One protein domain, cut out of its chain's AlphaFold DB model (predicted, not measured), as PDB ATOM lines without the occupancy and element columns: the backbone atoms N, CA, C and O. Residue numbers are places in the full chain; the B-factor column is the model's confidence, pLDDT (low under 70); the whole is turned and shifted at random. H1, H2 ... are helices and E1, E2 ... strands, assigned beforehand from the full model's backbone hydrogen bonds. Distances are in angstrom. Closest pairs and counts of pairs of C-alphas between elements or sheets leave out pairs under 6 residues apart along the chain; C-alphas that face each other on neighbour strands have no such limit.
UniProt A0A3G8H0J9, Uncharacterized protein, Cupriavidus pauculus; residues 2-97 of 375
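This is residues 2 to 97 of the 375 residues of an uncharacterized protein of Cupriavidus pauculus (UniProt A0A3G8H0J9). Look for two lobes set end to end along the longest axis: in one, the strongly twisted sheet of E3, E4 and E5 has H2 over one face and its other face without a helix; in the other, H1 packs on the two-stranded hairpin of E1 and E2, mainly on E1. Residues 37 to 42 join the lobes, and the named elements of one are apart from those of the other. The 96 printed residues run H1, E1, E2, E3, H2, E4, E5, with two named helices and five named strands, a mixed class of helices and strands; both sheets are antiparallel, in the orders E3, E4, E5 and E1, E2. The whole is only just compact, close to loose, with a radius of gyration of the C-alphas of 14.9 A and spans of 43 by 31 by 24 A.

Start with the larger sheet: E4 is residues 67 to 78, 21.1 A long, and bends by 109 degrees at residue 72. E5 is residues 89 to 96, 19.8 A long, bends by 57 degrees at residue 92 and ends at C-alpha 96, (118.575, 173.907, 95.525). E3 is residues 43 to 46, and H2 is residues 51 to 64, 20.0 A. Then find C-alpha 2 at (138.774, 190.946, 84.308), where H1, residues 2 to 15, begins its 20.1 A. E1 is residues 19 to 26, 21.2 A, and E2 residues 29 to 36, 22.5 A.

Look first at E4, the inner strand, whose pairing is staggered. Its residues 67 to 74 pair with E5, an antiparallel hairpin with N 68 and O 95 2.8 A apart, within hydrogen-bond range. Its residues 75 to 78 pair with E3, also antiparallel, where N 45 and O 76 are 2.8 A apart. H2 is on this sheet at a height over the sheet of 8.4 A; it lies over E5 and runs along the strands, at 7 degrees to E5 on the local plane. The closest C-alphas of H2 and E4 are those of Gly 57 and Ile 68, 6.4 A apart. Move to the hairpin of E1 and E2, antiparallel at 160 degrees, with N 22 and O 33 2.9 A apart. The closest C-alphas of H1 and E1 are those of Cys 5 and Val 23, 5.1 A apart; H1 and E2 are near each other, with 10 pairs of C-alphas within 10 A. H1 and H2 are apart, as are E2 and E3. In H1 and H2 every O i to N i+4 pair is within hydrogen-bond range.

The two C-alphas farthest apart, those of Ile 3 and Glu 52, are 43.6 A from each other. The printed part has no cut and no long link; E4 to E5, with 10 residues between them, is a short link. Mean pLDDT of the printed part is 90.0, and residues 85 to 87, in that link, are under 70.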
ATOM      1  N   GLU A   2     139.587 191.603  85.354       86.50
ATOM      2  CA  GLU A   2     138.774 190.946  84.308       86.50
ATOM      3  C   GLU A   2     139.551 189.994  83.381       86.50
ATOM      4  O   GLU A   2     139.060 188.918  83.053       86.50
ATOM      5  N   ILE A   3     140.777 190.360  82.986       90.56
ATOM      6  CA  ILE A   3     141.638 189.506  82.149       90.56
ATOM      7  C   ILE A   3     141.982 188.195  82.872       90.56
ATOM      8  O   ILE A   3     141.955 187.133  82.257       90.56
ATOM      9  N   PHE A   4     142.249 188.255  84.181       91.50
ATOM     10  CA  PHE A   4     142.484 187.061  84.996       91.50
ATOM     11  C   PHE A   4     141.237 186.174  85.024       91.50
ATOM     12  O   PHE A   4     141.338 184.998  84.698       91.50
ATOM     13  N   CYS A   5     140.065 186.741  85.323       92.06
ATOM     14  CA  CYS A   5     138.809 185.991  85.376       92.06
ATOM     15  C   CYS A   5     138.494 185.284  84.047       92.06
ATOM     16  O   CYS A   5     138.135 184.110  84.050       92.06
ATOM     17  N   LYS A   6     138.679 185.965  82.906       92.69
ATOM     18  CA  LYS A   6     138.471 185.368  81.576       92.69
ATOM     19  C   LYS A   6     139.459 184.239  81.276       92.69
ATOM     20  O   LYS A   6     139.047 183.184  80.800       92.69
ATOM     21  N   ASN A   7     140.743 184.447  81.562       94.56
ATOM     22  CA  ASN A   7     141.769 183.430  81.328       94.56
ATOM     23  C   ASN A   7     141.569 182.212  82.235       94.56
ATOM     24  O   ASN A   7     141.732 181.079  81.789       94.56
ATOM     25  N   GLU A   8     141.185 182.443  83.489       94.44
ATOM     26  CA  GLU A   8     140.930 181.381  84.452       94.44
ATOM     27  C   GLU A   8     139.687 180.570  84.076       94.44
ATOM     28  O   GLU A   8     139.749 179.345  84.072       94.44
ATOM     29  N   ALA A   9     138.599 181.223  83.658       93.75
ATOM     30  CA  ALA A   9     137.424 180.546  83.111       93.75
ATOM     31  C   ALA A   9     137.794 179.613  81.944       93.75
ATOM     32  O   ALA A   9     137.486 178.423  81.982       93.75
ATOM     33  N   ALA A  10     138.534 180.120  80.950       94.44
ATOM     34  CA  ALA A  10     138.977 179.324  79.806       94.44
ATOM     35  C   ALA A  10     139.888 178.152  80.216       94.44
ATOM     36  O   ALA A  10     139.795 177.063  79.651       94.44
ATOM     37  N   ARG A  11     140.750 178.351  81.224       95.19
ATOM     38  CA  ARG A  11     141.604 177.293  81.779       95.19
ATOM     39  C   ARG A  11     140.780 176.180  82.424       95.19
ATOM     40  O   ARG A  11     141.067 175.013  82.183       95.19
ATOM     41  N   GLN A  12     139.762 176.525  83.213       94.81
ATOM     42  CA  GLN A  12     138.878 175.545  83.848       94.81
ATOM     43  C   GLN A  12     138.024 174.797  82.809       94.81
ATOM     44  O   GLN A  12     137.928 173.574  82.868       94.81
ATOM     45  N   GLU A  13     137.491 175.484  81.792       95.50
ATOM     46  CA  GLU A  13     136.796 174.822  80.673       95.50
ATOM     47  C   GLU A  13     137.713 173.861  79.895       95.50
ATOM     48  O   GLU A  13     137.253 172.837  79.396       95.50
ATOM     49  N   ALA A  14     139.017 174.148  79.808       95.19
ATOM     50  CA  ALA A  14     139.985 173.237  79.197       95.19
ATOM     51  C   ALA A  14     140.265 171.990  80.060       95.19
ATOM     52  O   ALA A  14     140.561 170.931  79.507       95.19
ATOM     53  N   ILE A  15     140.161 172.099  81.393       95.25
ATOM     54  CA  ILE A  15     140.304 170.965  82.323       95.25
ATOM     55  C   ILE A  15     139.108 170.016  82.196       95.25
ATOM     56  O   ILE A  15     139.295 168.800  82.139       95.25
ATOM     57  N   ASP A  16     137.886 170.552  82.129       93.69
ATOM     58  CA  ASP A  16     136.689 169.754  81.869       93.69
ATOM     59  C   ASP A  16     135.711 170.473  80.916       93.69
ATOM     60  O   ASP A  16     134.855 171.248  81.360       93.69
ATOM     61  N   PRO A  17     135.749 170.161  79.603       93.88
ATOM     62  CA  PRO A  17     134.925 170.833  78.595       93.88
ATOM     63  C   PRO A  17     133.435 170.473  78.690       93.88
ATOM     64  O   PRO A  17     132.624 170.920  77.876       93.88
ATOM     65  N   ARG A  18     133.041 169.624  79.652       95.62
ATOM     66  CA  ARG A  18     131.630 169.369  79.975       95.62
ATOM     67  C   ARG A  18     130.974 170.566  80.655       95.62
ATOM     68  O   ARG A  18     129.748 170.643  80.615       95.62
ATOM     69  N   PHE A  19     131.745 171.489  81.225       94.75
ATOM     70  CA  PHE A  19     131.234 172.668  81.915       94.75
ATOM     71  C   PHE A  19     131.489 173.948  81.112       94.75
ATOM     72  O   PHE A  19     132.505 174.092  80.439       94.75
ATOM     73  N   ALA A  20     130.548 174.887  81.183       95.31
ATOM     74  CA  ALA A  20     130.815 176.301  80.984       95.31
ATOM     75  C   ALA A  20     131.235 176.892  82.333       95.31
ATOM     76  O   ALA A  20     130.561 176.631  83.332       95.31
ATOM     77  N   VAL A  21     132.314 177.668  82.367       95.12
ATOM     78  CA  VAL A  21     132.846 178.220  83.617       95.12
ATOM     79  C   VAL A  21     132.814 179.740  83.578       95.12
ATOM     80  O   VAL A  21     133.378 180.360  82.682       95.12
ATOM     81  N   SER A  22     132.185 180.351  84.578       94.75
ATOM     82  CA  SER A  22     132.295 181.780  84.877       94.75
ATOM     83  C   SER A  22     133.127 181.967  86.142       94.75
ATOM     84  O   SER A  22     132.972 181.243  87.124       94.75
ATOM     85  N   VAL A  23     134.027 182.952  86.126       93.88
ATOM     86  CA  VAL A  23     134.866 183.297  87.278       93.88
ATOM     87  C   VAL A  23     134.644 184.758  87.629       93.88
ATOM     88  O   VAL A  23     134.751 185.629  86.766       93.88
ATOM     89  N   ALA A  24     134.363 185.032  88.898       92.75
ATOM     90  CA  ALA A  24     134.213 186.379  89.433       92.75
ATOM     91  C   ALA A  24     135.070 186.555  90.688       92.75
ATOM     92  O   ALA A  24     135.435 185.585  91.347       92.75
ATOM     93  N   HIS A  25     135.393 187.800  91.031       88.50
ATOM     94  CA  HIS A  25     136.054 188.121  92.291       88.50
ATOM     95  C   HIS A  25     135.106 188.969  93.139       88.50
ATOM     96  O   HIS A  25     134.750 190.080  92.749       88.50
ATOM     97  N   LEU A  26     134.662 188.420  94.266       83.50
ATOM     98  CA  LEU A  26     133.661 189.008  95.155       83.50
ATOM     99  C   LEU A  26     134.189 188.948  96.587       83.50
ATOM    100  O   LEU A  26     134.587 187.886  97.059       83.50
ATOM    101  N   ASN A  27     134.199 190.093  97.275       80.94
ATOM    102  CA  ASN A  27     134.602 190.212  98.683       80.94
ATOM    103  C   ASN A  27     135.974 189.582  99.004       80.94
ATOM    104  O   ASN A  27     136.142 188.930 100.030       80.94
ATOM    105  N   GLY A  28     136.955 189.753  98.109       85.38
ATOM    106  CA  GLY A  28     138.313 189.221  98.285       85.38
ATOM    107  C   GLY A  28     138.466 187.722  97.999       85.38
ATOM    108  O   GLY A  28     139.548 187.176  98.205       85.38
ATOM    109  N   ALA A  29     137.418 187.051  97.513       84.25
ATOM    110  CA  ALA A  29     137.437 185.638  97.154       84.25
ATOM    111  C   ALA A  29     137.092 185.425  95.673       84.25
ATOM    112  O   ALA A  29     136.348 186.195  95.062       84.25
ATOM    113  N   THR A  30     137.631 184.354  95.093       86.88
ATOM    114  CA  THR A  30     137.304 183.939  93.725       86.88
ATOM    115  C   THR A  30     136.092 183.016  93.747       86.88
ATOM    116  O   THR A  30     136.126 181.952  94.360       86.88
ATOM    117  N   LEU A  31     135.029 183.425  93.064       90.06
ATOM    118  CA  LEU A  31     133.823 182.645  92.841       90.06
ATOM    119  C   LEU A  31     133.932 181.933  91.493       90.06
ATOM    120  O   LEU A  31     134.130 182.587  90.469       90.06
ATOM    121  N   TYR A  32     133.764 180.614  91.505       91.00
ATOM    122  CA  TYR A  32     133.647 179.793  90.305       91.00
ATOM    123  C   TYR A  32     132.195 179.351  90.161       91.00
ATOM    124  O   TYR A  32     131.635 178.741  91.069       91.00
ATOM    125  N   GLU A  33     131.593 179.643  89.020       91.81
ATOM    126  CA  GLU A  33     130.279 179.144  88.645       91.81
ATOM    127  C   GLU A  33     130.460 178.141  87.504       91.81
ATOM    128  O   GLU A  33     131.010 178.457  86.449       91.81
ATOM    129  N   LEU A  34     130.019 176.907  87.740       92.12
ATOM    130  CA  LEU A  34     130.160 175.789  86.816       92.12
ATOM    131  C   LEU A  34     128.773 175.409  86.294       92.12
ATOM    132  O   LEU A  34     127.918 174.968  87.061       92.12
ATOM    133  N   ARG A  35     128.541 175.552  84.988       91.56
ATOM    134  CA  ARG A  35     127.282 175.168  84.333       91.56
ATOM    135  C   ARG A  35     127.520 173.989  83.405       91.56
ATOM    136  O   ARG A  35     128.199 174.122  82.391       91.56
ATOM    137  N   ALA A  36     126.967 172.829  83.729       91.94
ATOM    138  CA  ALA A  36     127.096 171.654  82.875       91.94
ATOM    139  C   ALA A  36     126.432 171.900  81.500       91.94
ATOM    140  O   ALA A  36     125.266 172.278  81.425       91.94
ATOM    141  N   ARG A  37     127.171 171.688  80.401       91.50
ATOM    142  CA  ARG A  37     126.672 171.784  79.010       91.50
ATOM    143  C   ARG A  37     126.009 170.487  78.531       91.50
ATOM    144  O   ARG A  37     125.325 170.471  77.514       91.50
ATOM    145  N   ARG A  38     126.266 169.388  79.235       90.69
ATOM    146  CA  ARG A  38     125.728 168.040  79.011       90.69
ATOM    147  C   ARG A  38     125.628 167.322  80.351       90.69
ATOM    148  O   ARG A  38     126.211 167.791  81.323       90.69
ATOM    149  N   ASN A  39     124.934 166.188  80.395       88.06
ATOM    150  CA  ASN A  39     124.828 165.391  81.617       88.06
ATOM    151  C   ASN A  39     126.222 164.984  82.125       88.06
ATOM    152  O   ASN A  39     127.067 164.525  81.350       88.06
ATOM    153  N   VAL A  40     126.449 165.183  83.421       88.69
ATOM    154  CA  VAL A  40     127.666 164.792  84.135       88.69
ATOM    155  C   VAL A  40     127.241 163.929  85.310       88.69
ATOM    156  O   VAL A  40     126.489 164.389  86.166       88.69
ATOM    157  N   ASP A  41     127.741 162.698  85.353       87.38
ATOM    158  CA  ASP A  41     127.549 161.808  86.493       87.38
ATOM    159  C   ASP A  41     128.466 162.271  87.632       87.38
ATOM    160  O   ASP A  41     129.615 161.843  87.749       87.38
ATOM    161  N   ALA A  42     127.975 163.224  88.421       86.75
ATOM    162  CA  ALA A  42     128.632 163.711  89.625       86.75
ATOM    163  C   ALA A  42     128.030 163.049  90.866       86.75
ATOM    164  O   ALA A  42     126.834 162.745  90.906       86.75
ATOM    165  N   GLN A  43     128.854 162.842  91.888       88.88
ATOM    166  CA  GLN A  43     128.427 162.264  93.159       88.88
ATOM    167  C   GLN A  43     128.891 163.150  94.307       88.88
ATOM    168  O   GLN A  43     129.990 163.691  94.269       88.88
ATOM    169  N   ILE A  44     128.041 163.298  95.322       89.69
ATOM    170  CA  ILE A  44     128.412 163.933  96.588       89.69
ATOM    171  C   ILE A  44     128.596 162.807  97.599       89.69
ATOM    172  O   ILE A  44     127.639 162.099  97.923       89.69
ATOM    173  N   VAL A  45     129.822 162.632  98.073       90.81
ATOM    174  CA  VAL A  45     130.192 161.626  99.066       90.81
ATOM    175  C   VAL A  45     130.205 162.302 100.428       90.81
ATOM    176  O   VAL A  45     130.992 163.209 100.658       90.81
ATOM    177  N   VAL A  46     129.318 161.886 101.330       91.12
ATOM    178  CA  VAL A  46     129.159 162.509 102.654       91.12
ATOM    179  C   VAL A  46     129.745 161.610 103.735       91.12
ATOM    180  O   VAL A  46     129.532 160.394 103.727       91.12
ATOM    181  N   GLY A  47     130.470 162.215 104.675       90.00
ATOM    182  CA  GLY A  47     131.046 161.546 105.834       90.00
ATOM    183  C   GLY A  47     129.988 160.857 106.698       90.00
ATOM    184  O   GLY A  47     128.821 161.252 106.739       90.00
ATOM    185  N   ALA A  48     130.396 159.804 107.408       89.06
ATOM    186  CA  ALA A  48     129.476 158.959 108.170       89.06
ATOM    187  C   ALA A  48     128.665 159.734 109.226       89.06
ATOM    188  O   ALA A  48     127.492 159.425 109.424       89.06
ATOM    189  N   GLU A  49     129.271 160.744 109.856       89.25
ATOM    190  CA  GLU A  49     128.652 161.558 110.912       89.25
ATOM    191  C   GLU A  49     127.488 162.421 110.394       89.25
ATOM    192  O   GLU A  49     126.479 162.573 111.077       89.25
ATOM    193  N   ASP A  50     127.578 162.923 109.158       89.56
ATOM    194  CA  ASP A  50     126.575 163.812 108.555       89.56
ATOM    195  C   ASP A  50     125.545 163.075 107.684       89.56
ATOM    196  O   ASP A  50     124.588 163.679 107.183       89.56
ATOM    197  N   ARG A  51     125.717 161.762 107.487       91.81
ATOM    198  CA  ARG A  51     124.958 160.968 106.512       91.81
ATOM    199  C   ARG A  51     123.446 161.061 106.701       91.81
ATOM    200  O   ARG A  51     122.725 161.226 105.720       91.81
ATOM    201  N   GLU A  52     122.959 160.924 107.932       92.94
ATOM    202  CA  GLU A  52     121.517 160.929 108.207       92.94
ATOM    203  C   GLU A  52     120.908 162.310 107.950       92.94
ATOM    204  O   GLU A  52     119.932 162.430 107.207       92.94
ATOM    205  N   ARG A  53     121.540 163.361 108.485       92.50
ATOM    206  CA  ARG A  53     121.134 164.756 108.275       92.50
ATOM    207  C   ARG A  53     121.103 165.102 106.786       92.50
ATOM    208  O   ARG A  53     120.144 165.713 106.314       92.50
ATOM    209  N   PHE A  54     122.134 164.703 106.042       93.50
ATOM    210  CA  PHE A  54     122.209 164.941 104.605       93.50
ATOM    211  C   PHE A  54     121.127 164.180 103.836       93.50
ATOM    212  O   PHE A  54     120.448 164.766 102.994       93.50
ATOM    213  N   ALA A  55     120.921 162.897 104.152       93.44
ATOM    214  CA  ALA A  55     119.896 162.074 103.514       93.44
ATOM    215  C   ALA A  55     118.484 162.637 103.739       93.44
ATOM    216  O   ALA A  55     117.714 162.738 102.785       93.44
ATOM    217  N   GLN A  56     118.165 163.060 104.967       93.88
ATOM    218  CA  GLN A  56     116.884 163.697 105.286       93.88
ATOM    219  C   GLN A  56     116.702 165.005 104.506       93.88
ATOM    220  O   GLN A  56     115.669 165.201 103.867       93.88
ATOM    221  N   GLY A  57     117.721 165.870 104.484       93.31
ATOM    222  CA  GLY A  57     117.666 167.124 103.732       93.31
ATOM    223  C   GLY A  57     117.476 166.897 102.230       93.31
ATOM    224  O   GLY A  57     116.627 167.536 101.610       93.31
ATOM    225  N   LEU A  58     118.214 165.951 101.641       93.12
ATOM    226  CA  LEU A  58     118.080 165.616 100.225       93.12
ATOM    227  C   LEU A  58     116.694 165.044  99.908       93.12
ATOM    228  O   LEU A  58     116.095 165.416  98.900       93.12
ATOM    229  N   GLN A  59     116.162 164.183 100.777       93.62
ATOM    230  CA  GLN A  59     114.812 163.649 100.636       93.62
ATOM    231  C   GLN A  59     113.765 164.771 100.694       93.62
ATOM    232  O   GLN A  59     112.839 164.792  99.886       93.62
ATOM    233  N   GLU A  60     113.915 165.736 101.599       92.44
ATOM    234  CA  GLU A  60     113.041 166.908 101.649       92.44
ATOM    235  C   GLU A  60     113.110 167.760 100.378       92.44
ATOM    236  O   GLU A  60     112.071 168.166  99.848       92.44
ATOM    237  N   LEU A  61     114.321 168.011  99.875       93.00
ATOM    238  CA  LEU A  61     114.538 168.755  98.638       93.00
ATOM    239  C   LEU A  61     113.913 168.037  97.437       93.00
ATOM    240  O   LEU A  61     113.285 168.679  96.604       93.00
ATOM    241  N   GLN A  62     114.018 166.710  97.354       92.44
ATOM    242  CA  GLN A  62     113.360 165.930  96.300       92.44
ATOM    243  C   GLN A  62     111.834 165.960  96.426       92.44
ATOM    244  O   GLN A  62     111.129 166.072  95.422       92.44
ATOM    245  N   ASN A  63     111.316 165.878  97.651       93.69
ATOM    246  CA  ASN A  63     109.882 165.812  97.910       93.69
ATOM    247  C   ASN A  63     109.165 167.134  97.607       93.69
ATOM    248  O   ASN A  63     108.070 167.100  97.043       93.69
ATOM    249  N   TYR A  64     109.765 168.282  97.935       92.00
ATOM    250  CA  TYR A  64     109.087 169.588  97.870       92.00
ATOM    251  C   TYR A  64     109.859 170.686  97.119       92.00
ATOM    252  O   TYR A  64     109.343 171.790  96.927       92.00
ATOM    253  N   GLY A  65     111.095 170.416  96.701       92.81
ATOM    254  CA  GLY A  65     111.996 171.414  96.134       92.81
ATOM    255  C   GLY A  65     112.524 172.414  97.168       92.81
ATOM    256  O   GLY A  65     112.450 172.208  98.384       92.81
ATOM    257  N   GLY A  66     113.070 173.524  96.676       90.12
ATOM    258  CA  GLY A  66     113.471 174.681  97.474       90.12
ATOM    259  C   GLY A  66     114.985 174.812  97.551       90.12
ATOM    260  O   GLY A  66     115.667 174.630  96.548       90.12
ATOM    261  N   ALA A  67     115.517 175.167  98.720       90.44
ATOM    262  CA  ALA A  67     116.929 174.950  99.021       90.44
ATOM    263  C   ALA A  67     117.109 174.393 100.425       90.44
ATOM    264  O   ALA A  67     116.302 174.654 101.317       90.44
ATOM    265  N   ILE A  68     118.196 173.662 100.594       91.00
ATOM    266  CA  ILE A  68     118.688 173.156 101.865       91.00
ATOM    267  C   ILE A  68     120.142 173.596 102.015       91.00
ATOM    268  O   ILE A  68     120.901 173.596 101.044       91.00
ATOM    269  N   GLN A  69     120.523 173.974 103.230       93.25
ATOM    270  CA  GLN A  69     121.878 174.391 103.563       93.25
ATOM    271  C   GLN A  69     122.434 173.490 104.663       93.25
ATOM    272  O   GLN A  69     121.805 173.283 105.702       93.25
ATOM    273  N   PHE A  70     123.645 173.003 104.439       91.88
ATOM    274  CA  PHE A  70     124.458 172.300 105.415       91.88
ATOM    275  C   PHE A  70     125.656 173.171 105.766       91.88
ATOM    276  O   PHE A  70     126.262 173.790 104.892       91.88
ATOM    277  N   GLU A  71     125.985 173.220 107.048       92.69
ATOM    278  CA  GLU A  71     127.137 173.955 107.562       92.69
ATOM    279  C   GLU A  71     128.110 172.971 108.187       92.69
ATOM    280  O   GLU A  71     127.673 172.063 108.898       92.69
ATOM    281  N   ASN A  72     129.401 173.191 107.927       91.62
ATOM    282  CA  ASN A  72     130.516 172.384 108.425       91.62
ATOM    283  C   ASN A  72     130.335 170.879 108.168       91.62
ATOM    284  O   ASN A  72     130.554 170.069 109.061       91.62
ATOM    285  N   ILE A  73     129.920 170.527 106.951       91.56
ATOM    286  CA  ILE A  73     129.675 169.141 106.545       91.56
ATOM    287  C   ILE A  73     130.956 168.515 106.002       91.56
ATOM    288  O   ILE A  73     131.668 169.141 105.215       91.56
ATOM    289  N   VAL A  74     131.251 167.276 106.387       90.81
ATOM    290  CA  VAL A  74     132.319 166.505 105.737       90.81
ATOM    291  C   VAL A  74     131.752 165.922 104.448       90.81
ATOM    292  O   VAL A  74     130.959 164.980 104.489       90.81
ATOM    293  N   ALA A  75     132.105 166.509 103.306       89.62
ATOM    294  CA  ALA A  75     131.600 166.073 102.014       89.62
ATOM    295  C   ALA A  75     132.614 166.325 100.900       89.62
ATOM    296  O   ALA A  75     133.232 167.385 100.853       89.62
ATOM    297  N   ASP A  76     132.680 165.386  99.965       89.12
ATOM    298  CA  ASP A  76     133.526 165.440  98.780       89.12
ATOM    299  C   ASP A  76     132.641 165.386  97.530       89.12
ATOM    300  O   ASP A  76     131.585 164.746  97.526       89.12
ATOM    301  N   ILE A  77     133.052 166.069  96.458       89.44
ATOM    302  CA  ILE A  77     132.349 166.019  95.173       89.44
ATOM    303  C   ILE A  77     133.227 165.281  94.168       89.44
ATOM    304  O   ILE A  77     134.360 165.671  93.895       89.44
ATOM    305  N   GLU A  78     132.677 164.229  93.582       90.31
ATOM    306  CA  GLU A  78     133.332 163.399  92.578       90.31
ATOM    307  C   GLU A  78     132.640 163.531  91.213       90.31
ATOM    308  O   GLU A  78     131.515 164.020  91.096       90.31
ATOM    309  N   GLY A  79     133.321 163.085  90.153       88.75
ATOM    310  CA  GLY A  79     132.782 163.034  88.785       88.75
ATOM    311  C   GLY A  79     133.357 164.070  87.814       88.75
ATOM    312  O   GLY A  79     133.154 163.958  86.601       88.75
ATOM    313  N   SER A  80     134.139 165.038  88.301       90.88
ATOM    314  CA  SER A  80     134.915 165.969  87.468       90.88
ATOM    315  C   SER A  80     136.286 166.270  88.083       90.88
ATOM    316  O   SER A  80     136.368 166.477  89.295       90.88
ATOM    317  N   PRO A  81     137.352 166.392  87.267       91.38
ATOM    318  CA  PRO A  81     138.643 166.908  87.723       91.38
ATOM    319  C   PRO A  81     138.564 168.317  88.330       91.38
ATOM    320  O   PRO A  81     139.427 168.684  89.123       91.38
ATOM    321  N   LEU A  82     137.523 169.094  88.004       90.06
ATOM    322  CA  LEU A  82     137.284 170.416  88.593       90.06
ATOM    323  C   LEU A  82     137.024 170.356  90.107       90.06
ATOM    324  O   LEU A  82     137.208 171.356  90.797       90.06
ATOM    325  N   PHE A  83     136.637 169.191  90.635       86.44
ATOM    326  CA  PHE A  83     136.350 168.983  92.055       86.44
ATOM    327  C   PHE A  83     137.516 168.366  92.840       86.44
ATOM    328  O   PHE A  83     137.378 168.142  94.040       86.44
ATOM    329  N   ALA A  84     138.670 168.119  92.209       75.50
ATOM    330  CA  ALA A  84     139.779 167.350  92.792       75.50
ATOM    331  C   ALA A  84     140.367 167.928  94.098       75.50
ATOM    332  O   ALA A  84     141.040 167.213  94.831       75.50
ATOM    333  N   ASN A  85     140.094 169.200  94.409       69.62
ATOM    334  CA  ASN A  85     140.521 169.866  95.644       69.62
ATOM    335  C   ASN A  85     139.356 170.145  96.612       69.62
ATOM    336  O   ASN A  85     139.495 170.978  97.505       69.62
ATOM    337  N   SER A  86     138.193 169.517  96.410       66.19
ATOM    338  CA  SER A  86     137.021 169.705  97.277       66.19
ATOM    339  C   SER A  86     137.048 168.842  98.539       66.19
ATOM    340  O   SER A  86     136.161 168.999  99.371       66.19
ATOM    341  N   SER A  87     138.060 167.980  98.698       65.69
ATOM    342  CA  SER A  87     138.114 167.031  99.805       65.69
ATOM    343  C   SER A  87     138.280 167.698 101.167       65.69
ATOM    344  O   SER A  87     139.248 168.431 101.396       65.69
ATOM    345  N   GLY A  88     137.357 167.408 102.087       78.25
ATOM    346  CA  GLY A  88     137.415 167.859 103.479       78.25
ATOM    347  C   GLY A  88     136.100 168.414 104.029       78.25
ATOM    348  O   GLY A  88     135.003 168.126 103.556       78.25
ATOM    349  N   THR A  89     136.200 169.207 105.098       84.19
ATOM    350  CA  THR A  89     135.030 169.853 105.705       84.19
ATOM    351  C   THR A  89     134.624 171.075 104.887       84.19
ATOM    352  O   THR A  89     135.307 172.102 104.880       84.19
ATOM    353  N   MET A  90     133.469 170.996 104.234       85.12
ATOM    354  CA  MET A  90     132.843 172.128 103.571       85.12
ATOM    355  C   MET A  90     132.187 173.037 104.609       85.12
ATOM    356  O   MET A  90     131.244 172.650 105.300       85.12
ATOM    357  N   ARG A  91     132.638 174.295 104.681       87.31
ATOM    358  CA  ARG A  91     132.039 175.303 105.572       87.31
ATOM    359  C   ARG A  91     130.542 175.481 105.307       87.31
ATOM    360  O   ARG A  91     129.768 175.636 106.247       87.31
ATOM    361  N   LYS A  92     130.146 175.467 104.033       89.62
ATOM    362  CA  LYS A  92     128.755 175.571 103.599       89.62
ATOM    363  C   LYS A  92     128.548 174.777 102.309       89.62
ATOM    364  O   LYS A  92     129.265 175.007 101.339       89.62
ATOM    365  N   LEU A  93     127.538 173.914 102.294       90.19
ATOM    366  CA  LEU A  93     127.018 173.248 101.102       90.19
ATOM    367  C   LEU A  93     125.534 173.592 100.972       90.19
ATOM    368  O   LEU A  93     124.760 173.346 101.895       90.19
ATOM    369  N   GLU A  94     125.132 174.167  99.844       91.88
ATOM    370  CA  GLU A  94     123.738 174.512  99.570       91.88
ATOM    371  C   GLU A  94     123.263 173.759  98.330       91.88
ATOM    372  O   GLU A  94     123.879 173.842  97.269       91.88
ATOM    373  N   LEU A  95     122.167 173.017  98.471       90.62
ATOM    374  CA  LEU A  95     121.517 172.315  97.369       90.62
ATOM    375  C   LEU A  95     120.161 172.962  97.130       90.62
ATOM    376  O   LEU A  95     119.407 173.184  98.077       90.62
ATOM    377  N   SER A  96     119.836 173.262  95.877       90.12
ATOM    378  CA  SER A  96     118.575 173.907  95.525       90.12
ATOM    379  C   SER A  96     117.985 173.347  94.236       90.12
ATOM    380  O   SER A  96     118.707 172.876  93.361       90.12
ATOM    381  N   THR A  97     116.659 173.374  94.135       88.94
ATOM    382  CA  THR A  97     115.941 173.122  92.881       88.94
ATOM    383  C   THR A  97     115.652 174.440  92.174       88.94
ATOM    384  O   THR A  97     115.703 175.507  92.790       88.94
TER     385      THR A  97